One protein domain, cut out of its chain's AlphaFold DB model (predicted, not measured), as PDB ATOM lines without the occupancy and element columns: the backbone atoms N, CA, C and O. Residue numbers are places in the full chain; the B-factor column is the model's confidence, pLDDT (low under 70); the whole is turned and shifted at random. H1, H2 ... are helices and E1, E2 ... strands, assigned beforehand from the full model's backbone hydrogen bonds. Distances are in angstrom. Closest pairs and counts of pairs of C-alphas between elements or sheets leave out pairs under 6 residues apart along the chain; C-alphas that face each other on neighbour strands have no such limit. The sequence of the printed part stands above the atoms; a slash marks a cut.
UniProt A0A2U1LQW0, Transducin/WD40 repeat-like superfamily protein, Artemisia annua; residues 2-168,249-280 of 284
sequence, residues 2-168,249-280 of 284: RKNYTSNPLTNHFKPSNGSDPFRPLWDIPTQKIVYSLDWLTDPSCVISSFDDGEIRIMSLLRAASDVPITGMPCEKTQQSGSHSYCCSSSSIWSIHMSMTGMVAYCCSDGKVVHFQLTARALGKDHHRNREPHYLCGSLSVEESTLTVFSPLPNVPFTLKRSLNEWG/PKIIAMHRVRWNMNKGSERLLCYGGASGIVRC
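This is residues 2 to 168 and 249 to 280 of the 284 residues of the protein "Transducin/WD40 repeat-like superfamily protein" of Artemisia annua (UniProt A0A2U1LQW0). With little regular structure, two twisted sheets, E2 E3 E4 E5 and E6 E7 E8 E9 E10, form a sandwich only partly face to face, E6 packing on E2 and E3. E1 lies toward one end, E10 and the hairpin E11 E12 toward the other. The printed part has 199 residues, under half of them in named elements, and the class, by those elements, is mostly strand: twelve named strands, antiparallel within each sheet and with E1 pairing with no named strand, and one named helix, H1, after E4. The whole is compact, radius of gyration of the C-alphas 18.1 A, spanning 60 by 43 by 37 A.

Find C-alpha 21 at (42.899, 19.176, -1.766), where E1, residues 21 to 25, begins. Read on through E2, 35 to 42, E3, 45 to 51, E4, 55 to 60, H1, 61 to 66, E5, 83 to 87, E6, 93 to 98, E7, 103 to 108, E8, 112 to 117, E9, 134 to 143, 26.1 A long, E10, 146 to 150, E11, 270 to 273, and E12, 276 to 279.

Between the sheets, the closest C-alphas of E2 and E6, Ser 37 and Ser 95, are 5.1 A apart. Within hydrogen-bond range are N 39 and O 48 of E2 and E3, 3.0 A. H1 is on their sheet, height 5.6 A.

Residues 169 to 248 are cut out, a 31.9 A gap.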
ATOM      1  N   ARG A   2      35.548  33.233  -1.764       27.00
ATOM      2  CA  ARG A   2      34.626  32.270  -2.395       27.00
ATOM      3  C   ARG A   2      35.376  30.945  -2.581       27.00
ATOM      4  O   ARG A   2      36.517  30.979  -3.028       27.00
ATOM      5  N   LYS A   3      34.762  29.811  -2.228       35.50
ATOM      6  CA  LYS A   3      35.234  28.477  -2.642       35.50
ATOM      7  C   LYS A   3      34.510  28.097  -3.934       35.50
ATOM      8  O   LYS A   3      33.329  28.406  -4.076       35.50
ATOM      9  N   ASN A   4      35.219  27.459  -4.860       29.22
ATOM     10  CA  ASN A   4      34.651  27.000  -6.124       29.22
ATOM     11  C   ASN A   4      34.065  25.594  -5.942       29.22
ATOM     12  O   ASN A   4      34.699  24.749  -5.318       29.22
ATOM     13  N   TYR A   5      32.889  25.344  -6.519       46.94
ATOM     14  CA  TYR A   5      32.252  24.026  -6.542       46.94
ATOM     15  C   TYR A   5      31.942  23.636  -7.988       46.94
ATOM     16  O   TYR A   5      31.369  24.427  -8.734       46.94
ATOM     17  N   THR A   6      32.311  22.418  -8.380       37.38
ATOM     18  CA  THR A   6      32.099  21.881  -9.731       37.38
ATOM     19  C   THR A   6      30.990  20.833  -9.723       37.38
ATOM     20  O   THR A   6      31.212  19.685  -9.339       37.38
ATOM     21  N   SER A   7      29.791  21.210 -10.169       37.31
ATOM     22  CA  SER A   7      28.708  20.267 -10.466       37.31
ATOM     23  C   SER A   7      28.991  19.553 -11.790       37.31
ATOM     24  O   SER A   7      28.969  20.193 -12.842       37.31
ATOM     25  N   ASN A   8      29.251  18.244 -11.758       34.44
ATOM     26  CA  ASN A   8      29.505  17.456 -12.965       34.44
ATOM     27  C   ASN A   8      28.190  16.810 -13.465       34.44
ATOM     28  O   ASN A   8      27.692  15.897 -12.803       34.44
ATOM     29  N   PRO A   9      27.600  17.255 -14.595       38.00
ATOM     30  CA  PRO A   9      26.218  16.922 -14.971       38.00
ATOM     31  C   PRO A   9      25.981  15.451 -15.354       38.00
ATOM     32  O   PRO A   9      24.834  15.043 -15.513       38.00
ATOM     33  N   LEU A  10      27.040  14.646 -15.488       38.97
ATOM     34  CA  LEU A  10      26.951  13.213 -15.790       38.97
ATOM     35  C   LEU A  10      26.826  12.327 -14.534       38.97
ATOM     36  O   LEU A  10      26.598  11.124 -14.656       38.97
ATOM     37  N   THR A  11      26.955  12.895 -13.329       41.56
ATOM     38  CA  THR A  11      26.895  12.155 -12.055       41.56
ATOM     39  C   THR A  11      26.160  12.961 -10.982       41.56
ATOM     40  O   THR A  11      26.665  13.994 -10.546       41.56
ATOM     41  N   ASN A  12      25.018  12.466 -10.486       44.41
ATOM     42  CA  ASN A  12      24.217  13.107  -9.426       44.41
ATOM     43  C   ASN A  12      24.865  12.975  -8.025       44.41
ATOM     44  O   ASN A  12      24.331  12.337  -7.114       44.41
ATOM     45  N   HIS A  13      26.046  13.564  -7.864       46.94
ATOM     46  CA  HIS A  13      26.861  13.514  -6.654       46.94
ATOM     47  C   HIS A  13      27.219  14.934  -6.211       46.94
ATOM     48  O   HIS A  13      27.885  15.667  -6.945       46.94
ATOM     49  N   PHE A  14      26.809  15.325  -5.001       49.75
ATOM     50  CA  PHE A  14      27.260  16.585  -4.412       49.75
ATOM     51  C   PHE A  14      28.585  16.373  -3.669       49.75
ATOM     52  O   PHE A  14      28.668  15.521  -2.785       49.75
ATOM     53  N   LYS A  15      29.605  17.149  -4.061       55.53
ATOM     54  CA  LYS A  15      31.014  16.966  -3.678       55.53
ATOM     55  C   LYS A  15      31.660  18.263  -3.164       55.53
ATOM     56  O   LYS A  15      32.402  18.912  -3.899       55.53
ATOM     57  N   PRO A  16      31.387  18.674  -1.914       54.22
ATOM     58  CA  PRO A  16      32.100  19.775  -1.274       54.22
ATOM     59  C   PRO A  16      33.549  19.373  -0.954       54.22
ATOM     60  O   PRO A  16      33.789  18.421  -0.212       54.22
ATOM     61  N   SER A  17      34.521  20.116  -1.481       51.72
ATOM     62  CA  SER A  17      35.949  19.978  -1.163       51.72
ATOM     63  C   SER A  17      36.420  21.063  -0.182       51.72
ATOM     64  O   SER A  17      35.739  22.068   0.059       51.72
ATOM     65  N   ASN A  18      37.610  20.874   0.392       49.25
ATOM     66  CA  ASN A  18      38.340  21.937   1.085       49.25
ATOM     67  C   ASN A  18      39.498  22.421   0.208       49.25
ATOM     68  O   ASN A  18      40.054  21.655  -0.568       49.25
ATOM     69  N   GLY A  19      39.904  23.684   0.364       49.88
ATOM     70  CA  GLY A  19      40.945  24.300  -0.474       49.88
ATOM     71  C   GLY A  19      42.348  23.687  -0.349       49.88
ATOM     72  O   GLY A  19      43.243  24.115  -1.066       49.88
ATOM     73  N   SER A  20      42.536  22.715   0.548       56.19
ATOM     74  CA  SER A  20      43.785  21.976   0.757       56.19
ATOM     75  C   SER A  20      43.974  20.803  -0.217       56.19
ATOM     76  O   SER A  20      45.106  20.428  -0.487       56.19
ATOM     77  N   ASP A  21      42.883  20.223  -0.734       51.88
ATOM     78  CA  ASP A  21      42.899  19.176  -1.766       51.88
ATOM     79  C   ASP A  21      41.611  19.304  -2.611       51.88
ATOM     80  O   ASP A  21      40.525  18.964  -2.131       51.88
ATOM     81  N   PRO A  22      41.686  19.815  -3.855       56.41
ATOM     82  CA  PRO A  22      40.514  19.967  -4.714       56.41
ATOM     83  C   PRO A  22      40.029  18.639  -5.322       56.41
ATOM     84  O   PRO A  22      38.924  18.603  -5.864       56.41
ATOM     85  N   PHE A  23      40.819  17.562  -5.242       56.72
ATOM     86  CA  PHE A  23      40.503  16.251  -5.816       56.72
ATOM     87  C   PHE A  23      39.819  15.312  -4.813       56.72
ATOM     88  O   PHE A  23      39.149  14.362  -5.226       56.72
ATOM     89  N   ARG A  24      39.932  15.585  -3.504       58.81
ATOM     90  CA  ARG A  24      39.222  14.842  -2.450       58.81
ATOM     91  C   ARG A  24      37.986  15.600  -1.957       58.81
ATOM     92  O   ARG A  24      38.116  16.614  -1.268       58.81
ATOM     93  N   PRO A  25      36.766  15.117  -2.252       59.34
ATOM     94  CA  PRO A  25      35.577  15.640  -1.600       59.34
ATOM     95  C   PRO A  25      35.575  15.235  -0.119       59.34
ATOM     96  O   PRO A  25      35.864  14.090   0.220       59.34
ATOM     97  N   LEU A  26      35.205  16.169   0.757       57.62
ATOM     98  CA  LEU A  26      34.981  15.912   2.186       57.62
ATOM     99  C   LEU A  26      33.761  15.009   2.401       57.62
ATOM    100  O   LEU A  26      33.714  14.225   3.341       57.62
ATOM    101  N   TRP A  27      32.783  15.141   1.501       62.53
ATOM    102  CA  TRP A  27      31.543  14.381   1.467       62.53
ATOM    103  C   TRP A  27      31.258  13.962   0.036       62.53
ATOM    104  O   TRP A  27      31.295  14.794  -0.867       62.53
ATOM    105  N   ASP A  28      30.913  12.698  -0.164       64.75
ATOM    106  CA  ASP A  28      30.211  12.267  -1.365       64.75
ATOM    107  C   ASP A  28      28.777  11.941  -0.950       64.75
ATOM    108  O   ASP A  28      28.550  10.963  -0.237       64.75
ATOM    109  N   ILE A  29      27.814  12.794  -1.312       65.69
ATOM    110  CA  ILE A  29      26.396  12.528  -1.040       65.69
ATOM    111  C   ILE A  29      25.803  11.846  -2.282       65.69
ATOM    112  O   ILE A  29      25.488  12.548  -3.250       65.69
ATOM    113  N   PRO A  30      25.612  10.509  -2.286       62.84
ATOM    114  CA  PRO A  30      24.977   9.827  -3.404       62.84
ATOM    115  C   PRO A  30      23.500  10.227  -3.477       62.84
ATOM    116  O   PRO A  30      22.706   9.911  -2.585       62.84
ATOM    117  N   THR A  31      23.108  10.909  -4.553       65.56
ATOM    118  CA  THR A  31      21.710  11.290  -4.790       65.56
ATOM    119  C   THR A  31      21.172  10.609  -6.043       65.56
ATOM    120  O   THR A  31      21.703  10.764  -7.132       65.56
ATOM    121  N   GLN A  32      20.077   9.855  -5.910       74.25
ATOM    122  CA  GLN A  32      19.360   9.296  -7.072       74.25
ATOM    123  C   GLN A  32      18.482  10.350  -7.782       74.25
ATOM    124  O   GLN A  32      17.936  10.085  -8.848       74.25
ATOM    125  N   LYS A  33      18.366  11.539  -7.178       81.81
ATOM    126  CA  LYS A  33      17.594  12.707  -7.620       81.81
ATOM    127  C   LYS A  33      18.507  13.710  -8.324       81.81
ATOM    128  O   LYS A  33      19.709  13.717  -8.061       81.81
ATOM    129  N   ILE A  34      17.963  14.547  -9.199       85.19
ATOM    130  CA  ILE A  34      18.706  15.626  -9.862       85.19
ATOM    131  C   ILE A  34      18.667  16.858  -8.953       85.19
ATOM    132  O   ILE A  34      17.593  17.286  -8.543       85.19
ATOM    133  N   VAL A  35      19.832  17.433  -8.639       90.12
ATOM    134  CA  VAL A  35      19.922  18.731  -7.950       90.12
ATOM    135  C   VAL A  35      19.787  19.841  -8.990       90.12
ATOM    136  O   VAL A  35      20.597  19.899  -9.914       90.12
ATOM    137  N   TYR A  36      18.803  20.728  -8.837       89.38
ATOM    138  CA  TYR A  36      18.636  21.886  -9.731       89.38
ATOM    139  C   TYR A  36      19.280  23.161  -9.191       89.38
ATOM    140  O   TYR A  36      19.817  23.957  -9.960       89.38
ATOM    141  N   SER A  37      19.254  23.362  -7.875       90.19
ATOM    142  CA  SER A  37      19.791  24.567  -7.250       90.19
ATOM    143  C   SER A  37      20.360  24.266  -5.873       90.19
ATOM    144  O   SER A  37      19.926  23.334  -5.193       90.19
ATOM    145  N   LEU A  38      21.366  25.043  -5.482       92.69
ATOM    146  CA  LEU A  38      22.076  24.902  -4.222       92.69
ATOM    147  C   LEU A  38      22.555  26.274  -3.754       92.69
ATOM    148  O   LEU A  38      23.052  27.064  -4.557       92.69
ATOM    149  N   ASP A  39      22.421  26.527  -2.457       91.25
ATOM    150  CA  ASP A  39      22.870  27.756  -1.801       91.25
ATOM    151  C   ASP A  39      23.431  27.428  -0.405       91.25
ATOM    152  O   ASP A  39      23.231  26.322   0.112       91.25
ATOM    153  N   TRP A  40      24.142  28.360   0.227       89.88
ATOM    154  CA  TRP A  40      24.702  28.163   1.567       89.88
ATOM    155  C   TRP A  40      24.623  29.419   2.430       89.88
ATOM    156  O   TRP A  40      24.633  30.549   1.945       89.88
ATOM    157  N   LEU A  41      24.587  29.210   3.741       87.12
ATOM    158  CA  LEU A  41      24.531  30.267   4.741       87.12
ATOM    159  C   LEU A  41      25.631  30.048   5.784       87.12
ATOM    160  O   LEU A  41      25.972  28.911   6.119       87.12
ATOM    161  N   THR A  42      26.231  31.144   6.248       81.31
ATOM    162  CA  THR A  42      27.320  31.130   7.238       81.31
ATOM    163  C   THR A  42      26.817  31.128   8.676       81.31
ATOM    164  O   THR A  42      27.500  30.592   9.536       81.31
ATOM    165  N   ASP A  43      25.645  31.710   8.934       79.62
ATOM    166  CA  ASP A  43      24.955  31.613  10.219       79.62
ATOM    167  C   ASP A  43      23.433  31.481  10.001       79.62
ATOM    168  O   ASP A  43      22.822  32.404   9.456       79.62
ATOM    169  N   PRO A  44      22.812  30.346  10.373       77.00
ATOM    170  CA  PRO A  44      23.469  29.108  10.795       77.00
ATOM    171  C   PRO A  44      24.281  28.464   9.656       77.00
ATOM    172  O   PRO A  44      23.868  28.492   8.499       77.00
ATOM    173  N   SER A  45      25.415  27.835   9.985       87.12
ATOM    174  CA  SER A  45      26.286  27.136   9.024       87.12
ATOM    175  C   SER A  45      25.578  25.957   8.341       87.12
ATOM    176  O   SER A  45      25.555  24.841   8.878       87.12
ATOM    177  N   CYS A  46      25.022  26.170   7.147       89.06
ATOM    178  CA  CYS A  46      24.291  25.141   6.404       89.06
ATOM    179  C   CYS A  46      24.368  25.284   4.879       89.06
ATOM    180  O   CYS A  46      24.542  26.377   4.342       89.06
ATOM    181  N   VAL A  47      24.151  24.165   4.188       91.12
ATOM    182  CA  VAL A  47      23.887  24.094   2.743       91.12
ATOM    183  C   VAL A  47      22.425  23.712   2.535       91.12
ATOM    184  O   VAL A  47      21.900  22.874   3.271       91.12
ATOM    185  N   ILE A  48      21.784  24.296   1.526       92.06
ATOM    186  CA  ILE A  48      20.436  23.933   1.090       92.06
ATOM    187  C   ILE A  48      20.454  23.527  -0.384       92.06
ATOM    188  O   ILE A  48      21.156  24.148  -1.179       92.06
ATOM    189  N   SER A  49      19.694  22.502  -0.764       92.44
ATOM    190  CA  SER A  49      19.582  22.048  -2.153       92.44
ATOM    191  C   SER A  49      18.148  21.698  -2.542       92.44
ATOM    192  O   SER A  49      17.370  21.212  -1.717       92.44
ATOM    193  N   SER A  50      17.797  21.950  -3.804       92.81
ATOM    194  CA  SER A  50      16.485  21.652  -4.382       92.81
ATOM    195  C   SER A  50      16.555  20.540  -5.430       92.81
ATOM    196  O   SER A  50      17.538  20.438  -6.172       92.81
ATOM    197  N   PHE A  51      15.506  19.717  -5.489       90.38
ATOM    198  CA  PHE A  51      15.464  18.503  -6.305       90.38
ATOM    199  C   PHE A  51      14.332  18.480  -7.342       90.38
ATOM    200  O   PHE A  51      13.382  19.272  -7.304       90.38
ATOM    201  N   ASP A  52      14.434  17.528  -8.272       89.88
ATOM    202  CA  ASP A  52      13.507  17.338  -9.387       89.88
ATOM    203  C   ASP A  52      12.103  16.860  -8.993       89.88
ATOM    204  O   ASP A  52      11.152  17.103  -9.738       89.88
ATOM    205  N   ASP A  53      11.943  16.278  -7.805       87.56
ATOM    206  CA  ASP A  53      10.672  15.758  -7.286       87.56
ATOM    207  C   ASP A  53       9.940  16.689  -6.301       87.56
ATOM    208  O   ASP A  53       8.872  16.335  -5.802       87.56
ATOM    209  N   GLY A  54      10.486  17.877  -6.024       88.12
ATOM    210  CA  GLY A  54       9.903  18.828  -5.070       88.12
ATOM    211  C   GLY A  54      10.386  18.675  -3.621       88.12
ATOM    212  O   GLY A  54       9.822  19.311  -2.721       88.12
ATOM    213  N   GLU A  55      11.430  17.874  -3.376       89.94
ATOM    214  CA  GLU A  55      12.202  17.918  -2.130       89.94
ATOM    215  C   GLU A  55      13.106  19.167  -2.072       89.94
ATOM    216  O   GLU A  55      13.753  19.550  -3.052       89.94
ATOM    217  N   ILE A  56      13.207  19.757  -0.880       91.44
ATOM    218  CA  ILE A  56      14.332  20.598  -0.454       91.44
ATOM    219  C   ILE A  56      15.083  19.838   0.639       91.44
ATOM    220  O   ILE A  56      14.457  19.351   1.582       91.44
ATOM    221  N   ARG A  57      16.413  19.759   0.568       89.19
ATOM    222  CA  ARG A  57      17.244  19.218   1.655       89.19
ATOM    223  C   ARG A  57      18.096  20.314   2.261       89.19
ATOM    224  O   ARG A  57      18.698  21.100   1.538       89.19
ATOM    225  N   ILE A  58      18.168  20.339   3.586       90.00
ATOM    226  CA  ILE A  58      19.005  21.263   4.350       90.00
ATOM    227  C   ILE A  58      20.006  20.436   5.156       90.00
ATOM    228  O   ILE A  58      19.613  19.492   5.837       90.00
ATOM    229  N   MET A  59      21.292  20.765   5.072       87.00
ATOM    230  CA  MET A  59      22.374  20.090   5.793       87.00
ATOM    231  C   MET A  59      23.114  21.088   6.679       87.00
ATOM    232  O   MET A  59      23.673  22.067   6.185       87.00
ATOM    233  N   SER A  60      23.164  20.819   7.984       86.38
ATOM    234  CA  SER A  60      24.021  21.553   8.915       86.38
ATOM    235  C   SER A  60      25.483  21.161   8.696       86.38
ATOM    236  O   SER A  60      25.876  20.021   8.945       86.38
ATOM    237  N   LEU A  61      26.301  22.126   8.269       83.50
ATOM    238  CA  LEU A  61      27.736  21.927   8.048       83.50
ATOM    239  C   LEU A  61      28.480  21.647   9.356       83.50
ATOM    240  O   LEU A  61      29.424  20.865   9.359       83.50
ATOM    241  N   LEU A  62      28.038  22.253  10.465       81.12
ATOM    242  CA  LEU A  62      28.612  22.027  11.795       81.12
ATOM    243  C   LEU A  62      28.423  20.573  12.255       81.12
ATOM    244  O   LEU A  62      29.333  19.983  12.834       81.12
ATOM    245  N   ARG A  63      27.251  19.990  11.972       78.56
ATOM    246  CA  ARG A  63      26.959  18.589  12.304       78.56
ATOM    247  C   ARG A  63      27.763  17.644  11.441       78.56
ATOM    248  O   ARG A  63      28.559  16.905  11.993       78.56
ATOM    249  N   ALA A  64      27.655  17.785  10.119       75.81
ATOM    250  CA  ALA A  64      28.441  16.995   9.180       75.81
ATOM    251  C   ALA A  64      29.932  17.010   9.571       75.81
ATOM    252  O   ALA A  64      30.517  15.958   9.799       75.81
ATOM    253  N   ALA A  65      30.535  18.188   9.779       72.94
ATOM    254  CA  ALA A  65      31.939  18.306  10.187       72.94
ATOM    255  C   ALA A  65      32.298  17.579  11.504       72.94
ATOM    256  O   ALA A  65      33.455  17.209  11.675       72.94
ATOM    257  N   SER A  66      31.333  17.353  12.402       68.62
ATOM    258  CA  SER A  66      31.517  16.571  13.637       68.62
ATOM    259  C   SER A  66      31.518  15.053  13.396       68.62
ATOM    260  O   SER A  66      32.040  14.313  14.224       68.62
ATOM    261  N   ASP A  67      30.954  14.592  12.274       63.28
ATOM    262  CA  ASP A  67      30.812  13.177  11.903       63.28
ATOM    263  C   ASP A  67      31.945  12.676  10.971       63.28
ATOM    264  O   ASP A  67      31.959  11.508  10.561       63.28
ATOM    265  N   VAL A  68      32.924  13.534  10.642       63.28
ATOM    266  CA  VAL A  68      34.169  13.131   9.958       63.28
ATOM    267  C   VAL A  68      35.138  12.529  10.980       63.28
ATOM    268  O   VAL A  68      35.472  13.198  11.960       63.28
ATOM    269  N   PRO A  69      35.673  11.313  10.769       58.28
ATOM    270  CA  PRO A  69      36.752  10.812  11.608       58.28
ATOM    271  C   PRO A  69      38.028  11.643  11.390       58.28
ATOM    272  O   PRO A  69      38.454  11.885  10.261       58.28
ATOM    273  N   ILE A  70      38.685  12.035  12.487       57.09
ATOM    274  CA  ILE A  70      39.883  12.905  12.496       57.09
ATOM    275  C   ILE A  70      41.069  12.301  11.703       57.09
ATOM    276  O   ILE A  70      41.999  13.009  11.331       57.09
ATOM    277  N   THR A  71      41.011  11.011  11.362       58.84
ATOM    278  CA  THR A  71      41.983  10.295  10.517       58.84
ATOM    279  C   THR A  71      42.048  10.762   9.056       58.84
ATOM    280  O   THR A  71      42.888  10.263   8.312       58.84
ATOM    281  N   GLY A  72      41.183  11.682   8.612       54.12
ATOM    282  CA  GLY A  72      41.244  12.279   7.267       54.12
ATOM    283  C   GLY A  72      40.804  11.356   6.121       54.12
ATOM    284  O   GLY A  72      40.846  11.754   4.957       54.12
ATOM    285  N   MET A  73      40.355  10.141   6.439       56.41
ATOM    286  CA  MET A  73      39.726   9.228   5.486       56.41
ATOM    287  C   MET A  73      38.267   9.641   5.231       56.41
ATOM    288  O   MET A  73      37.584  10.040   6.180       56.41
ATOM    289  N   PRO A  74      37.747   9.516   3.992       55.19
ATOM    290  CA  PRO A  74      36.328   9.726   3.713       55.19
ATOM    291  C   PRO A  74      35.451   8.841   4.607       55.19
ATOM    292  O   PRO A  74      35.726   7.654   4.780       55.19
ATOM    293  N   CYS A  75      34.386   9.405   5.178       52.56
ATOM    294  CA  CYS A  75      33.499   8.649   6.056       52.56
ATOM    295  C   CYS A  75      32.582   7.741   5.216       52.56
ATOM    296  O   CYS A  75      31.561   8.186   4.699       52.56
ATOM    297  N   GLU A  76      32.934   6.458   5.085       50.50
ATOM    298  CA  GLU A  76      32.155   5.459   4.324       50.50
ATOM    299  C   GLU A  76      30.767   5.158   4.928       50.50
ATOM    300  O   GLU A  76      29.938   4.486   4.314       50.50
ATOM    301  N   LYS A  77      30.493   5.640   6.146       48.00
ATOM    302  CA  LYS A  77      29.216   5.425   6.832       48.00
ATOM    303  C   LYS A  77      28.132   6.308   6.222       48.00
ATOM    304  O   LYS A  77      28.219   7.530   6.261       48.00
ATOM    305  N   THR A  78      27.033   5.690   5.793       51.41
ATOM    306  CA  THR A  78      25.843   6.326   5.190       51.41
ATOM    307  C   THR A  78      25.020   7.211   6.149       51.41
ATOM    308  O   THR A  78      23.812   7.374   5.965       51.41
ATOM    309  N   GLN A  79      25.621   7.757   7.209       50.09
ATOM    310  CA  GLN A  79      24.911   8.550   8.207       50.09
ATOM    311  C   GLN A  79      24.594   9.946   7.666       50.09
ATOM    312  O   GLN A  79      25.445  10.824   7.592       50.09
ATOM    313  N   GLN A  80      23.315  10.164   7.361       59.06
ATOM    314  CA  GLN A  80      22.722  11.452   6.976       59.06
ATOM    315  C   GLN A  80      22.628  12.452   8.153       59.06
ATOM    316  O   GLN A  80      21.707  13.272   8.216       59.06
ATOM    317  N   SER A  81      23.562  12.367   9.106       55.91
ATOM    318  CA  SER A  81      23.583  13.148  10.340       55.91
ATOM    319  C   SER A  81      23.562  14.650  10.043       55.91
ATOM    320  O   SER A  81      24.264  15.157   9.169       55.91
ATOM    321  N   GLY A  82      22.667  15.365  10.727       65.56
ATOM    322  CA  GLY A  82      22.456  16.796  10.515       65.56
ATOM    323  C   GLY A  82      21.887  17.205   9.155       65.56
ATOM    324  O   GLY A  82      21.894  18.403   8.864       65.56
ATOM    325  N   SER A  83      21.395  16.267   8.338       75.75
ATOM    326  CA  SER A  83      20.654  16.576   7.112       75.75
ATOM    327  C   SER A  83      19.168  16.237   7.238       75.75
ATOM    328  O   SER A  83      18.788  15.222   7.819       75.75
ATOM    329  N   HIS A  84      18.324  17.124   6.712       82.12
ATOM    330  CA  HIS A  84      16.877  17.100   6.888       82.12
ATOM    331  C   HIS A  84      16.185  17.406   5.555       82.12
ATOM    332  O   HIS A  84      16.497  18.404   4.903       82.12
ATOM    333  N   SER A  85      15.243  16.549   5.157       83.06
ATOM    334  CA  SER A  85      14.496  16.673   3.902       83.06
ATOM    335  C   SER A  85      13.078  17.186   4.134       83.06
ATOM    336  O   SER A  85      12.378  16.764   5.056       83.06
ATOM    337  N   TYR A  86      12.647  18.081   3.253       82.75
ATOM    338  CA  TYR A  86      11.356  18.745   3.271       82.75
ATOM    339  C   TYR A  86      10.668  18.508   1.927       82.75
ATOM    340  O   TYR A  86      11.038  19.095   0.911       82.75
ATOM    341  N   CYS A  87       9.645  17.656   1.919       85.06
ATOM    342  CA  CYS A  87       8.704  17.579   0.805       85.06
ATOM    343  C   CYS A  87       7.920  18.900   0.778       85.06
ATOM    344  O   CYS A  87       7.176  19.196   1.723       85.06
ATOM    345  N   CYS A  88       8.159  19.713  -0.251       83.56
ATOM    346  CA  CYS A  88       7.692  21.100  -0.330       83.56
ATOM    347  C   CYS A  88       6.764  21.362  -1.521       83.56
ATOM    348  O   CYS A  88       5.940  22.274  -1.466       83.56
ATOM    349  N   SER A  89       6.862  20.552  -2.574       83.19
ATOM    350  CA  SER A  89       5.941  20.549  -3.710       83.19
ATOM    351  C   SER A  89       5.736  19.120  -4.225       83.19
ATOM    352  O   SER A  89       6.460  18.206  -3.840       83.19
ATOM    353  N   SER A  90       4.749  18.927  -5.101       83.38
ATOM    354  CA  SER A  90       4.590  17.719  -5.927       83.38
ATOM    355  C   SER A  90       5.215  17.893  -7.321       83.38
ATOM    356  O   SER A  90       4.788  17.259  -8.286       83.38
ATOM    357  N   SER A  91       6.137  18.847  -7.463       84.94
ATOM    358  CA  SER A  91       6.676  19.333  -8.735       84.94
ATOM    359  C   SER A  91       8.076  19.915  -8.520       84.94
ATOM    360  O   SER A  91       8.379  20.395  -7.427       84.94
ATOM    361  N   SER A  92       8.921  19.880  -9.553       89.12
ATOM    362  CA  SER A  92      10.328  20.297  -9.506       89.12
ATOM    363  C   SER A  92      10.550  21.679  -8.887       89.12
ATOM    364  O   SER A  92       9.840  22.631  -9.219       89.12
ATOM    365  N   ILE A  93      11.583  21.815  -8.049       91.75
ATOM    366  CA  ILE A  93      11.999  23.111  -7.490       91.75
ATOM    367  C   ILE A  93      13.267  23.568  -8.216       91.75
ATOM    368  O   ILE A  93      14.368  23.084  -7.948       91.75
ATOM    369  N   TRP A  94      13.097  24.496  -9.160       89.62
ATOM    370  CA  TRP A  94      14.145  24.933 -10.089       89.62
ATOM    371  C   TRP A  94      15.232  25.780  -9.439       89.62
ATOM    372  O   TRP A  94      16.397  25.677  -9.813       89.62
ATOM    373  N   SER A  95      14.859  26.638  -8.491       89.44
ATOM    374  CA  SER A  95      15.777  27.582  -7.863       89.44
ATOM    375  C   SER A  95      15.429  27.786  -6.400       89.44
ATOM    376  O   SER A  95      14.258  27.898  -6.034       89.44
ATOM    377  N   ILE A  96      16.476  27.860  -5.584       91.75
ATOM    378  CA  ILE A  96      16.432  28.247  -4.179       91.75
ATOM    379  C   ILE A  96      17.431  29.384  -3.944       91.75
ATOM    380  O   ILE A  96      18.419  29.507  -4.672       91.75
ATOM    381  N   HIS A  97      17.142  30.250  -2.979       90.31
ATOM    382  CA  HIS A  97      17.975  31.396  -2.626       90.31
ATOM    383  C   HIS A  97      17.827  31.708  -1.137       90.31
ATOM    384  O   HIS A  97      16.704  31.866  -0.648       90.31
ATOM    385  N   MET A  98      18.940  31.854  -0.426       89.06
ATOM    386  CA  MET A  98      18.976  32.219   0.989       89.06
ATOM    387  C   MET A  98      19.472  33.654   1.176       89.06
ATOM    388  O   MET A  98      20.393  34.121   0.507       89.06
ATOM    389  N   SER A  99      18.842  34.389   2.087       85.81
ATOM    390  CA  SER A  99      19.316  35.700   2.525       85.81
ATOM    391  C   SER A  99      20.298  35.568   3.692       85.81
ATOM    392  O   SER A  99      20.293  34.585   4.432       85.81
ATOM    393  N   MET A 100      21.073  36.626   3.934       81.25
ATOM    394  CA  MET A 100      21.957  36.731   5.103       81.25
ATOM    395  C   MET A 100      21.208  36.824   6.449       81.25
ATOM    396  O   MET A 100      21.848  36.872   7.490       81.25
ATOM    397  N   THR A 101      19.868  36.850   6.448       81.94
ATOM    398  CA  THR A 101      19.034  36.777   7.663       81.94
ATOM    399  C   THR A 101      18.441  35.382   7.888       81.94
ATOM    400  O   THR A 101      17.618  35.213   8.784       81.94
ATOM    401  N   GLY A 102      18.761  34.402   7.037       84.25
ATOM    402  CA  GLY A 102      18.148  33.073   7.054       84.25
ATOM    403  C   GLY A 102      16.779  32.973   6.373       84.25
ATOM    404  O   GLY A 102      16.182  31.902   6.405       84.25
ATOM    405  N   MET A 103      16.271  34.028   5.723       87.12
ATOM    406  CA  MET A 103      15.067  33.896   4.889       87.12
ATOM    407  C   MET A 103      15.407  33.103   3.627       87.12
ATOM    408  O   MET A 103      16.265  33.504   2.840       87.12
ATOM    409  N   VAL A 104      14.719  31.982   3.435       89.44
ATOM    410  CA  VAL A 104      14.833  31.103   2.271       89.44
ATOM    411  C   VAL A 104      13.651  31.371   1.353       89.44
ATOM    412  O   VAL A 104      12.509  31.372   1.809       89.44
ATOM    413  N   ALA A 105      13.904  31.539   0.059       90.31
ATOM    414  CA  ALA A 105      12.871  31.545  -0.971       90.31
ATOM    415  C   ALA A 105      13.187  30.495  -2.038       90.31
ATOM    416  O   ALA A 105      14.347  30.318  -2.413       90.31
ATOM    417  N   TYR A 106      12.161  29.812  -2.542       90.75
ATOM    418  CA  TYR A 106      12.277  28.845  -3.632       90.75
ATOM    419  C   TYR A 106      11.145  29.017  -4.650       90.75
ATOM    420  O   TYR A 106      10.073  29.531  -4.319       90.75
ATOM    421  N   CYS A 107      11.381  28.597  -5.894       89.56
ATOM    422  CA  CYS A 107      10.364  28.609  -6.942       89.56
ATOM    423  C   CYS A 107      10.246  27.270  -7.679       89.56
ATOM    424  O   CYS A 107      11.224  26.542  -7.882       89.56
ATOM    425  N   CYS A 108       9.011  26.956  -8.058       87.38
ATOM    426  CA  CYS A 108       8.591  25.650  -8.544       87.38
ATOM    427  C   CYS A 108       8.255  25.661 -10.045       87.38
ATOM    428  O   CYS A 108       7.946  26.701 -10.639       87.38
ATOM    429  N   SER A 109       8.238  24.477 -10.662       86.06
ATOM    430  CA  SER A 109       7.773  24.302 -12.044       86.06
ATOM    431  C   SER A 109       6.273  24.551 -12.232       86.06
ATOM    432  O   SER A 109       5.847  24.745 -13.359       86.06
ATOM    433  N   ASP A 110       5.486  24.576 -11.150       83.88
ATOM    434  CA  ASP A 110       4.046  24.882 -11.132       83.88
ATOM    435  C   ASP A 110       3.744  26.382 -10.914       83.88
ATOM    436  O   ASP A 110       2.673  26.749 -10.427       83.88
ATOM    437  N   GLY A 111       4.721  27.244 -11.215       81.44
ATOM    438  CA  GLY A 111       4.587  28.700 -11.191       81.44
ATOM    439  C   GLY A 111       4.598  29.351  -9.803       81.44
ATOM    440  O   GLY A 111       4.518  30.575  -9.727       81.44
ATOM    441  N   LYS A 112       4.698  28.586  -8.705       85.50
ATOM    442  CA  LYS A 112       4.686  29.123  -7.329       85.50
ATOM    443  C   LYS A 112       6.052  29.643  -6.874       85.50
ATOM    444  O   LYS A 112       7.082  29.026  -7.157       85.50
ATOM    445  N   VAL A 113       6.039  30.711  -6.071       87.00
ATOM    446  CA  VAL A 113       7.170  31.160  -5.237       87.00
ATOM    447  C   VAL A 113       6.771  31.068  -3.772       87.00
ATOM    448  O   VAL A 113       5.746  31.620  -3.375       87.00
ATOM    449  N   VAL A 114       7.584  30.401  -2.960       87.19
ATOM    450  CA  VAL A 114       7.323  30.195  -1.530       87.19
ATOM    451  C   VAL A 114       8.554  30.610  -0.728       87.19
ATOM    452  O   VAL A 114       9.685  30.354  -1.150       87.19
ATOM    453  N   HIS A 115       8.344  31.238   0.429       89.31
ATOM    454  CA  HIS A 115       9.399  31.592   1.375       89.31
ATOM    455  C   HIS A 115       9.169  30.987   2.764       89.31
ATOM    456  O   HIS A 115       8.043  30.674   3.148       89.31
ATOM    457  N   PHE A 116      10.244  30.839   3.537       88.62
ATOM    458  CA  PHE A 116      10.210  30.496   4.959       88.62
ATOM    459  C   PHE A 116      11.464  31.027   5.663       88.62
ATOM    460  O   PHE A 116      12.480  31.292   5.021       88.62
ATOM    461  N   GLN A 117      11.410  31.182   6.984       88.06
ATOM    462  CA  GLN A 117      12.595  31.492   7.782       88.06
ATOM    463  C   GLN A 117      13.316  30.185   8.137       88.06
ATOM    464  O   GLN A 117      12.724  29.285   8.729       88.06
ATOM    465  N   LEU A 118      14.602  30.067   7.820       87.88
ATOM    466  CA  LEU A 118      15.459  29.028   8.383       87.88
ATOM    467  C   LEU A 118      16.022  29.522   9.719       87.88
ATOM    468  O   LEU A 118      16.524  30.642   9.819       87.88
ATOM    469  N   THR A 119      15.940  28.693  10.758       85.00
ATOM    470  CA  THR A 119      16.449  29.019  12.097       85.00
ATOM    471  C   THR A 119      17.512  28.013  12.531       85.00
ATOM    472  O   THR A 119      17.473  26.838  12.162       85.00
ATOM    473  N   ALA A 120      18.443  28.434  13.393       83.56
ATOM    474  CA  ALA A 120      19.399  27.515  14.017       83.56
ATOM    475  C   ALA A 120      18.698  26.393  14.820       83.56
ATOM    476  O   ALA A 120      19.235  25.295  14.963       83.56
ATOM    477  N   ARG A 121      17.463  26.636  15.294       82.19
ATOM    478  CA  ARG A 121      16.607  25.636  15.953       82.19
ATOM    479  C   ARG A 121      16.069  24.588  14.972       82.19
ATOM    480  O   ARG A 121      16.033  23.412  15.331       82.19
ATOM    481  N   ALA A 122      15.711  24.977  13.745       81.88
ATOM    482  CA  ALA A 122      15.299  24.057  12.679       81.88
ATOM    483  C   ALA A 122      16.427  23.090  12.271       81.88
ATOM    484  O   ALA A 122      16.168  21.926  11.993       81.88
ATOM    485  N   LEU A 123      17.685  23.540  12.324       82.81
ATOM    486  CA  LEU A 123      18.884  22.700  12.158       82.81
ATOM    487  C   LEU A 123      19.317  21.985  13.459       82.81
ATOM    488  O   LEU A 123      20.329  21.283  13.481       82.81
ATOM    489  N   GLY A 124      18.574  22.188  14.552       76.56
ATOM    490  CA  GLY A 124      18.821  21.650  15.888       76.56
ATOM    491  C   GLY A 124      18.396  20.187  16.046       76.56
ATOM    492  O   GLY A 124      18.171  19.468  15.074       76.56
ATOM    493  N   LYS A 125      18.357  19.671  17.284       67.38
ATOM    494  CA  LYS A 125      18.038  18.243  17.536       67.38
ATOM    495  C   LYS A 125      16.597  17.859  17.155       67.38
ATOM    496  O   LYS A 125      16.358  16.691  16.882       67.38
ATOM    497  N   ASP A 126      15.696  18.832  17.017       69.69
ATOM    498  CA  ASP A 126      14.258  18.617  16.823       69.69
ATOM    499  C   ASP A 126      13.706  19.339  15.575       69.69
ATOM    500  O   ASP A 126      12.739  20.098  15.655       69.69
ATOM    501  N   HIS A 127      14.300  19.109  14.397       70.50
ATOM    502  CA  HIS A 127      13.902  19.774  13.140       70.50
ATOM    503  C   HIS A 127      12.404  19.639  12.787       70.50
ATOM    504  O   HIS A 127      11.837  20.523  12.149       70.50
ATOM    505  N   HIS A 128      11.744  18.555  13.220       74.00
ATOM    506  CA  HIS A 128      10.299  18.362  13.064       74.00
ATOM    507  C   HIS A 128       9.456  19.281  13.962       74.00
ATOM    508  O   HIS A 128       8.380  19.702  13.541       74.00
ATOM    509  N   ARG A 129       9.922  19.592  15.182       76.12
ATOM    510  CA  ARG A 129       9.240  20.509  16.118       76.12
ATOM    511  C   ARG A 129       9.515  21.969  15.765       76.12
ATOM    512  O   ARG A 129       8.633  22.807  15.886       76.12
ATOM    513  N   ASN A 130      10.727  22.245  15.289       80.38
ATOM    514  CA  ASN A 130      11.215  23.576  14.930       80.38
ATOM    515  C   ASN A 130      11.040  23.879  13.424       80.38
ATOM    516  O   ASN A 130      11.850  24.598  12.839       80.38
ATOM    517  N   ARG A 131      10.032  23.287  12.763       78.94
ATOM    518  CA  ARG A 131       9.724  23.559  11.351       78.94
ATOM    519  C   ARG A 131       8.906  24.841  11.248       78.94
ATOM    520  O   ARG A 131       7.705  24.817  11.499       78.94
ATOM    521  N   GLU A 132       9.547  25.918  10.811       84.69
ATOM    522  CA  GLU A 132       8.847  27.173  10.535       84.69
ATOM    523  C   GLU A 132       7.787  27.005   9.425       84.69
ATOM    524  O   GLU A 132       8.006  26.261   8.452       84.69
ATOM    525  N   PRO A 133       6.636  27.697   9.535       86.31
ATOM    526  CA  PRO A 133       5.650  27.754   8.467       86.31
ATOM    527  C   PRO A 133       6.260  28.333   7.188       86.31
ATOM    528  O   PRO A 133       7.189  29.139   7.206       86.31
ATOM    529  N   HIS A 134       5.731  27.884   6.057       88.69
ATOM    530  CA  HIS A 134       6.064  28.427   4.746       88.69
ATOM    531  C   HIS A 134       4.946  29.370   4.306       88.69
ATOM    532  O   HIS A 134       3.799  29.199   4.713       88.69
ATOM    533  N   TYR A 135       5.268  30.346   3.466       86.19
ATOM    534  CA  TYR A 135       4.361  31.398   3.017       86.19
ATOM    535  C   TYR A 135       4.485  31.550   1.504       86.19
ATOM    536  O   TYR A 135       5.587  31.602   0.959       86.19
ATOM    537  N   LEU A 136       3.352  31.584   0.809       85.50
ATOM    538  CA  LEU A 136       3.315  31.777  -0.636       85.50
ATOM    539  C   LEU A 136       3.604  33.258  -0.915       85.50
ATOM    540  O   LEU A 136       2.834  34.110  -0.491       85.50
ATOM    541  N   CYS A 137       4.688  33.580  -1.620       81.06
ATOM    542  CA  CYS A 137       4.942  34.955  -2.065       81.06
ATOM    543  C   CYS A 137       3.945  35.341  -3.170       81.06
ATOM    544  O   CYS A 137       3.522  36.490  -3.281       81.06
ATOM    545  N   GLY A 138       3.611  34.360  -4.012       81.75
ATOM    546  CA  GLY A 138       2.738  34.494  -5.166       81.75
ATOM    547  C   GLY A 138       2.877  33.310  -6.122       81.75
ATOM    548  O   GLY A 138       3.677  32.395  -5.893       81.75
ATOM    549  N   SER A 139       2.080  33.311  -7.187       83.56
ATOM    550  CA  SER A 139       2.128  32.281  -8.224       83.56
ATOM    551  C   SER A 139       1.680  32.790  -9.588       83.56
ATOM    552  O   SER A 139       0.768  33.610  -9.679       83.56
ATOM    553  N   LEU A 140       2.286  32.245 -10.640       83.00
ATOM    554  CA  LEU A 140       1.891  32.447 -12.033       83.00
ATOM    555  C   LEU A 140       1.063  31.255 -12.529       83.00
ATOM    556  O   LEU A 140       1.458  30.110 -12.311       83.00
ATOM    557  N   SER A 141      -0.031  31.515 -13.241       82.88
ATOM    558  CA  SER A 141      -0.803  30.496 -13.965       82.88
ATOM    559  C   SER A 141      -1.248  31.011 -15.334       82.88
ATOM    560  O   SER A 141      -1.413  32.216 -15.522       82.88
ATOM    561  N   VAL A 142      -1.439  30.100 -16.292       82.69
ATOM    562  CA  VAL A 142      -1.976  30.412 -17.625       82.69
ATOM    563  C   VAL A 142      -3.311  29.709 -17.803       82.69
ATOM    564  O   VAL A 142      -3.410  28.511 -17.551       82.69
ATOM    565  N   GLU A 143      -4.303  30.453 -18.275       83.75
ATOM    566  CA  GLU A 143      -5.653  29.974 -18.566       83.75
ATOM    567  C   GLU A 143      -6.081  30.574 -19.909       83.75
ATOM    568  O   GLU A 143      -6.093  31.790 -20.070       83.75
ATOM    569  N   GLU A 144      -6.301  29.730 -20.921       79.06
ATOM    570  CA  GLU A 144      -6.754  30.117 -22.276       79.06
ATOM    571  C   GLU A 144      -5.892  31.181 -23.013       79.06
ATOM    572  O   GLU A 144      -6.280  31.715 -24.048       79.06
ATOM    573  N   SER A 145      -4.645  31.392 -22.564       76.50
ATOM    574  CA  SER A 145      -3.674  32.446 -22.957       76.50
ATOM    575  C   SER A 145      -3.690  33.735 -22.121       76.50
ATOM    576  O   SER A 145      -2.820  34.582 -22.324       76.50
ATOM    577  N   THR A 146      -4.571  33.857 -21.130       78.81
ATOM    578  CA  THR A 146      -4.456  34.853 -20.053       78.81
ATOM    579  C   THR A 146      -3.366  34.429 -19.067       78.81
ATOM    580  O   THR A 146      -3.335  33.277 -18.635       78.81
ATOM    581  N   LEU A 147      -2.475  35.352 -18.691       80.56
ATOM    582  CA  LEU A 147      -1.492  35.156 -17.620       80.56
ATOM    583  C   LEU A 147      -2.008  35.775 -16.319       80.56
ATOM    584  O   LEU A 147      -1.988  36.995 -16.149       80.56
ATOM    585  N   THR A 148      -2.409  34.925 -15.380       80.94
ATOM    586  CA  THR A 148      -2.844  35.336 -14.045       80.94
ATOM    587  C   THR A 148      -1.646  35.393 -13.100       80.94
ATOM    588  O   THR A 148      -0.929  34.407 -12.912       80.94
ATOM    589  N   VAL A 149      -1.437  36.559 -12.483       81.50
ATOM    590  CA  VAL A 149      -0.417  36.778 -11.448       81.50
ATOM    591  C   VAL A 149      -1.106  36.882 -10.093       81.50
ATOM    592  O   VAL A 149      -1.747  37.885  -9.788       81.50
ATOM    593  N   PHE A 150      -0.969  35.852  -9.266       79.62
ATOM    594  CA  PHE A 150      -1.505  35.840  -7.909       79.62
ATOM    595  C   PHE A 150      -0.446  36.299  -6.899       79.62
ATOM    596  O   PHE A 150       0.704  35.861  -6.946       79.62
ATOM    597  N   SER A 151      -0.839  37.154  -5.955       79.00
ATOM    598  CA  SER A 151      -0.010  37.609  -4.831       79.00
ATOM    599  C   SER A 151      -0.865  37.649  -3.554       79.00
ATOM    600  O   SER A 151      -1.656  38.584  -3.391       79.00
ATOM    601  N   PRO A 152      -0.781  36.636  -2.671       71.56
ATOM    602  CA  PRO A 152      -1.574  36.577  -1.446       71.56
ATOM    603  C   PRO A 152      -1.066  37.563  -0.384       71.56
ATOM    604  O   PRO A 152       0.014  38.144  -0.490       71.56
ATOM    605  N   LEU A 153      -1.836  37.709   0.695       69.69
ATOM    606  CA  LEU A 153      -1.394  38.435   1.883       69.69
ATOM    607  C   LEU A 153      -0.308  37.627   2.628       69.69
ATOM    608  O   LEU A 153      -0.508  36.436   2.872       69.69
ATOM    609  N   PRO A 154       0.806  38.256   3.055       66.88
ATOM    610  CA  PRO A 154       2.019  37.552   3.500       66.88
ATOM    611  C   PRO A 154       1.880  36.793   4.828       66.88
ATOM    612  O   PRO A 154       2.772  36.039   5.198       66.88
ATOM    613  N   ASN A 155       0.776  36.977   5.556       69.44
ATOM    614  CA  ASN A 155       0.600  36.455   6.913       69.44
ATOM    615  C   ASN A 155      -0.136  35.104   6.969       69.44
ATOM    616  O   ASN A 155      -0.315  34.564   8.059       69.44
ATOM    617  N   VAL A 156      -0.578  34.553   5.830       78.75
ATOM    618  CA  VAL A 156      -1.302  33.270   5.771       78.75
ATOM    619  C   VAL A 156      -0.321  32.128   5.468       78.75
ATOM    620  O   VAL A 156       0.264  32.121   4.382       78.75
ATOM    621  N   PRO A 157      -0.134  31.145   6.373       82.69
ATOM    622  CA  PRO A 157       0.731  30.000   6.111       82.69
ATOM    623  C   PRO A 157       0.260  29.183   4.904       82.69
ATOM    624  O   PRO A 157      -0.883  28.729   4.837       82.69
ATOM    625  N   PHE A 158       1.168  28.948   3.963       79.44
ATOM    626  CA  PHE A 158       0.962  28.065   2.827       79.44
ATOM    627  C   PHE A 158       0.962  26.605   3.295       79.44
ATOM    628  O   PHE A 158       1.960  26.084   3.805       79.44
ATOM    629  N   THR A 159      -0.170  25.930   3.111       73.12
ATOM    630  CA  THR A 159      -0.374  24.528   3.478       73.12
ATOM    631  C   THR A 159       0.381  23.596   2.533       73.12
ATOM    632  O   THR A 159      -0.161  23.044   1.576       73.12
ATOM    633  N   LEU A 160       1.663  23.381   2.838       71.25
ATOM    634  CA  LEU A 160       2.466  22.339   2.205       71.25
ATOM    635  C   LEU A 160       1.729  20.999   2.287       71.25
ATOM    636  O   LEU A 160       1.355  20.553   3.378       71.25
ATOM    637  N   LYS A 161       1.581  20.318   1.145       60.59
ATOM    638  CA  LYS A 161       1.161  18.915   1.134       60.59
ATOM    639  C   LYS A 161       2.162  18.126   1.978       60.59
ATOM    640  O   LYS A 161       3.322  17.986   1.588       60.59
ATOM    641  N   ARG A 162       1.726  17.590   3.125       53.88
ATOM    642  CA  ARG A 162       2.471  16.511   3.789       53.88
ATOM    643  C   ARG A 162       2.651  15.404   2.751       53.88
ATOM    644  O   ARG A 162       1.698  15.083   2.042       53.88
ATOM    645  N   SER A 163       3.851  14.837   2.654       46.84
ATOM    646  CA  SER A 163       4.072  13.638   1.850       46.84
ATOM    647  C   SER A 163       3.130  12.548   2.351       46.84
ATOM    648  O   SER A 163       3.237  12.124   3.502       46.84
ATOM    649  N   LEU A 164       2.169  12.171   1.512       35.50
ATOM    650  CA  LEU A 164       1.186  11.156   1.847       35.50
ATOM    651  C   LEU A 164       1.901   9.802   1.898       35.50
ATOM    652  O   LEU A 164       2.475   9.373   0.896       35.50
ATOM    653  N   ASN A 165       1.818   9.146   3.058       34.69
ATOM    654  CA  ASN A 165       2.499   7.897   3.422       34.69
ATOM    655  C   ASN A 165       4.011   8.100   3.707       34.69
ATOM    656  O   ASN A 165       4.689   8.888   3.056       34.69
ATOM    657  N   GLU A 166       4.620   7.483   4.722       37.34
ATOM    658  CA  GLU A 166       4.551   6.057   5.102       37.34
ATOM    659  C   GLU A 166       5.046   5.113   3.991       37.34
ATOM    660  O   GLU A 166       4.449   4.076   3.731       37.34
ATOM    661  N   TRP A 167       6.160   5.480   3.338       35.88
ATOM    662  CA  TRP A 167       7.054   4.620   2.526       35.88
ATOM    663  C   TRP A 167       6.481   3.957   1.249       35.88
ATOM    664  O   TRP A 167       7.248   3.607   0.351       35.88
ATOM    665  N   GLY A 168       5.161   3.788   1.135       32.06
ATOM    666  CA  GLY A 168       4.513   2.985   0.096       32.06
ATOM    667  C   GLY A 168       4.209   3.736  -1.199       32.06
ATOM    668  O   GLY A 168       4.743   3.396  -2.252       32.06
ATOM    669  N   PRO A 249       1.295  22.461 -24.805       60.69
ATOM    670  CA  PRO A 249       0.580  23.497 -24.064       60.69
ATOM    671  C   PRO A 249       1.512  24.562 -23.471       60.69
ATOM    672  O   PRO A 249       2.604  24.246 -22.998       60.69
ATOM    673  N   LYS A 250       1.064  25.827 -23.470       60.97
ATOM    674  CA  LYS A 250       1.832  26.995 -22.995       60.97
ATOM    675  C   LYS A 250       2.135  26.903 -21.488       60.97
ATOM    676  O   LYS A 250       1.444  27.497 -20.664       60.97
ATOM    677  N   ILE A 251       3.179  26.163 -21.124       63.72
ATOM    678  CA  ILE A 251       3.635  25.992 -19.741       63.72
ATOM    679  C   ILE A 251       4.439  27.222 -19.310       63.72
ATOM    680  O   ILE A 251       5.481  27.528 -19.891       63.72
ATOM    681  N   ILE A 252       4.007  27.880 -18.233       66.56
ATOM    682  CA  ILE A 252       4.845  28.821 -17.482       66.56
ATOM    683  C   ILE A 252       5.408  28.112 -16.253       66.56
ATOM    684  O   ILE A 252       4.668  27.593 -15.422       66.56
ATOM    685  N   ALA A 253       6.733  28.138 -16.127       69.69
ATOM    686  CA  ALA A 253       7.472  27.636 -14.979       69.69
ATOM    687  C   ALA A 253       8.374  28.744 -14.425       69.69
ATOM    688  O   ALA A 253       8.984  29.502 -15.184       69.69
ATOM    689  N   MET A 254       8.513  28.822 -13.101       77.12
ATOM    690  CA  MET A 254       9.446  29.765 -12.489       77.12
ATOM    691  C   MET A 254      10.814  29.120 -12.310       77.12
ATOM    692  O   MET A 254      11.023  28.298 -11.421       77.12
ATOM    693  N   HIS A 255      11.750  29.507 -13.176       79.75
ATOM    694  CA  HIS A 255      13.093  28.932 -13.214       79.75
ATOM    695  C   HIS A 255      14.072  29.559 -12.203       79.75
ATOM    696  O   HIS A 255      15.039  28.914 -11.810       79.75
ATOM    697  N   ARG A 256      13.850  30.811 -11.768       81.50
ATOM    698  CA  ARG A 256      14.764  31.521 -10.858       81.50
ATOM    699  C   ARG A 256      14.028  32.354  -9.813       81.50
ATOM    700  O   ARG A 256      13.104  33.089 -10.150       81.50
ATOM    701  N   VAL A 257      14.524  32.321  -8.578       79.94
ATOM    702  CA  VAL A 257      14.143  33.242  -7.499       79.94
ATOM    703  C   VAL A 257      15.375  33.977  -6.961       79.94
ATOM    704  O   VAL A 257      16.499  33.474  -7.015       79.94
ATOM    705  N   ARG A 258      15.170  35.192  -6.448       80.12
ATOM    706  CA  ARG A 258      16.133  35.935  -5.625       80.12
ATOM    707  C   ARG A 258      15.372  36.678  -4.537       80.12
ATOM    708  O   ARG A 258      14.422  37.391  -4.844       80.12
ATOM    709  N   TRP A 259      15.805  36.531  -3.290       76.25
ATOM    710  CA  TRP A 259      15.216  37.237  -2.153       76.25
ATOM    711  C   TRP A 259      16.041  38.484  -1.822       76.25
ATOM    712  O   TRP A 259      17.256  38.391  -1.642       76.25
ATOM    713  N   ASN A 260      15.393  39.648  -1.745       73.31
ATOM    714  CA  ASN A 260      16.018  40.923  -1.393       73.31
ATOM    715  C   ASN A 260      15.206  41.596  -0.276       73.31
ATOM    716  O   ASN A 260      13.997  41.749  -0.403       73.31
ATOM    717  N   MET A 261      15.879  42.005   0.802       63.22
ATOM    718  CA  MET A 261      15.269  42.570   2.015       63.22
ATOM    719  C   MET A 261      15.555  44.070   2.177       63.22
ATOM    720  O   MET A 261      15.648  44.584   3.291       63.22
ATOM    721  N   ASN A 262      15.705  44.790   1.063       58.97
ATOM    722  CA  ASN A 262      15.766  46.249   1.066       58.97
ATOM    723  C   ASN A 262      14.505  46.833   1.734       58.97
ATOM    724  O   ASN A 262      13.394  46.674   1.231       58.97
ATOM    725  N   LYS A 263      14.686  47.566   2.842       53.62
ATOM    726  CA  LYS A 263      13.599  48.143   3.664       53.62
ATOM    727  C   LYS A 263      12.671  49.120   2.921       53.62
ATOM    728  O   LYS A 263      11.595  49.431   3.404       53.62
ATOM    729  N   GLY A 264      13.064  49.605   1.742       47.50
ATOM    730  CA  GLY A 264      12.203  50.423   0.879       47.50
ATOM    731  C   GLY A 264      11.201  49.628   0.027       47.50
ATOM    732  O   GLY A 264      10.413  50.236  -0.688       47.50
ATOM    733  N   SER A 265      11.238  48.289   0.049       51.47
ATOM    734  CA  SER A 265      10.479  47.433  -0.877       51.47
ATOM    735  C   SER A 265       9.779  46.244  -0.204       51.47
ATOM    736  O   SER A 265       9.652  45.183  -0.809       51.47
ATOM    737  N   GLU A 266       9.281  46.420   1.023       45.62
ATOM    738  CA  GLU A 266       8.657  45.388   1.887       45.62
ATOM    739  C   GLU A 266       7.377  44.718   1.322       45.62
ATOM    740  O   GLU A 266       6.700  43.967   2.020       45.62
ATOM    741  N   ARG A 267       7.005  45.007   0.067       50.56
ATOM    742  CA  ARG A 267       5.802  44.502  -0.621       50.56
ATOM    743  C   ARG A 267       6.045  44.098  -2.084       50.56
ATOM    744  O   ARG A 267       5.079  43.879  -2.809       50.56
ATOM    745  N   LEU A 268       7.298  44.050  -2.552       49.16
ATOM    746  CA  LEU A 268       7.609  43.784  -3.963       49.16
ATOM    747  C   LEU A 268       8.043  42.334  -4.205       49.16
ATOM    748  O   LEU A 268       9.164  41.949  -3.874       49.16
ATOM    749  N   LEU A 269       7.190  41.570  -4.889       50.94
ATOM    750  CA  LEU A 269       7.589  40.345  -5.576       50.94
ATOM    751  C   LEU A 269       7.857  40.665  -7.052       50.94
ATOM    752  O   LEU A 269       6.949  41.009  -7.807       50.94
ATOM    753  N   CYS A 270       9.118  40.549  -7.464       52.19
ATOM    754  CA  CYS A 270       9.529  40.733  -8.853       52.19
ATOM    755  C   CYS A 270       9.647  39.372  -9.545       52.19
ATOM    756  O   CYS A 270      10.538  38.585  -9.221       52.19
ATOM    757  N   TYR A 271       8.790  39.124 -10.531       53.31
ATOM    758  CA  TYR A 271       8.883  37.963 -11.410       53.31
ATOM    759  C   TYR A 271       9.817  38.291 -12.586       53.31
ATOM    760  O   TYR A 271       9.797  39.408 -13.104       53.31
ATOM    761  N   GLY A 272      10.644  37.349 -13.044       44.53
ATOM    762  CA  GLY A 272      11.495  37.610 -14.208       44.53
ATOM    763  C   GLY A 272      12.245  36.402 -14.753       44.53
ATOM    764  O   GLY A 272      12.947  35.709 -14.016       44.53
ATOM    765  N   GLY A 273      12.111  36.187 -16.062       45.03
ATOM    766  CA  GLY A 273      12.947  35.279 -16.846       45.03
ATOM    767  C   GLY A 273      14.070  36.032 -17.568       45.03
ATOM    768  O   GLY A 273      14.231  37.240 -17.406       45.03
ATOM    769  N   ALA A 274      14.832  35.327 -18.407       37.78
ATOM    770  CA  ALA A 274      15.898  35.938 -19.212       37.78
ATOM    771  C   ALA A 274      15.381  36.930 -20.280       37.78
ATOM    772  O   ALA A 274      16.137  37.795 -20.710       37.78
ATOM    773  N   SER A 275      14.101  36.831 -20.658       38.91
ATOM    774  CA  SER A 275      13.483  37.593 -21.759       38.91
ATOM    775  C   SER A 275      12.315  38.491 -21.318       38.91
ATOM    776  O   SER A 275      11.509  38.902 -22.145       38.91
ATOM    777  N   GLY A 276      12.180  38.778 -20.018       41.31
ATOM    778  CA  GLY A 276      11.116  39.650 -19.509       41.31
ATOM    779  C   GLY A 276      11.050  39.691 -17.984       41.31
ATOM    780  O   GLY A 276      11.105  38.649 -17.329       41.31
ATOM    781  N   ILE A 277      10.922  40.897 -17.419       48.97
ATOM    782  CA  ILE A 277      10.790  41.137 -15.973       48.97
ATOM    783  C   ILE A 277       9.416  41.755 -15.703       48.97
ATOM    784  O   ILE A 277       9.179  42.915 -16.036       48.97
ATOM    785  N   VAL A 278       8.533  41.000 -15.054       44.59
ATOM    786  CA  VAL A 278       7.222  41.475 -14.600       44.59
ATOM    787  C   VAL A 278       7.365  41.992 -13.168       44.59
ATOM    788  O   VAL A 278       7.389  41.233 -12.194       44.59
ATOM    789  N   ARG A 279       7.508  43.315 -13.038       44.59
ATOM    790  CA  ARG A 279       7.522  44.011 -11.743       44.59
ATOM    791  C   ARG A 279       6.095  44.377 -11.340       44.59
ATOM    792  O   ARG A 279       5.562  45.377 -11.810       44.59
ATOM    793  N   CYS A 280       5.497  43.598 -10.447       37.84
ATOM    794  CA  CYS A 280       4.214  43.946  -9.843       37.84
ATOM    795  C   CYS A 280       4.445  44.891  -8.654       37.84
ATOM    796  O   CYS A 280       5.067  44.508  -7.663       37.84
TER     797      CYS A 280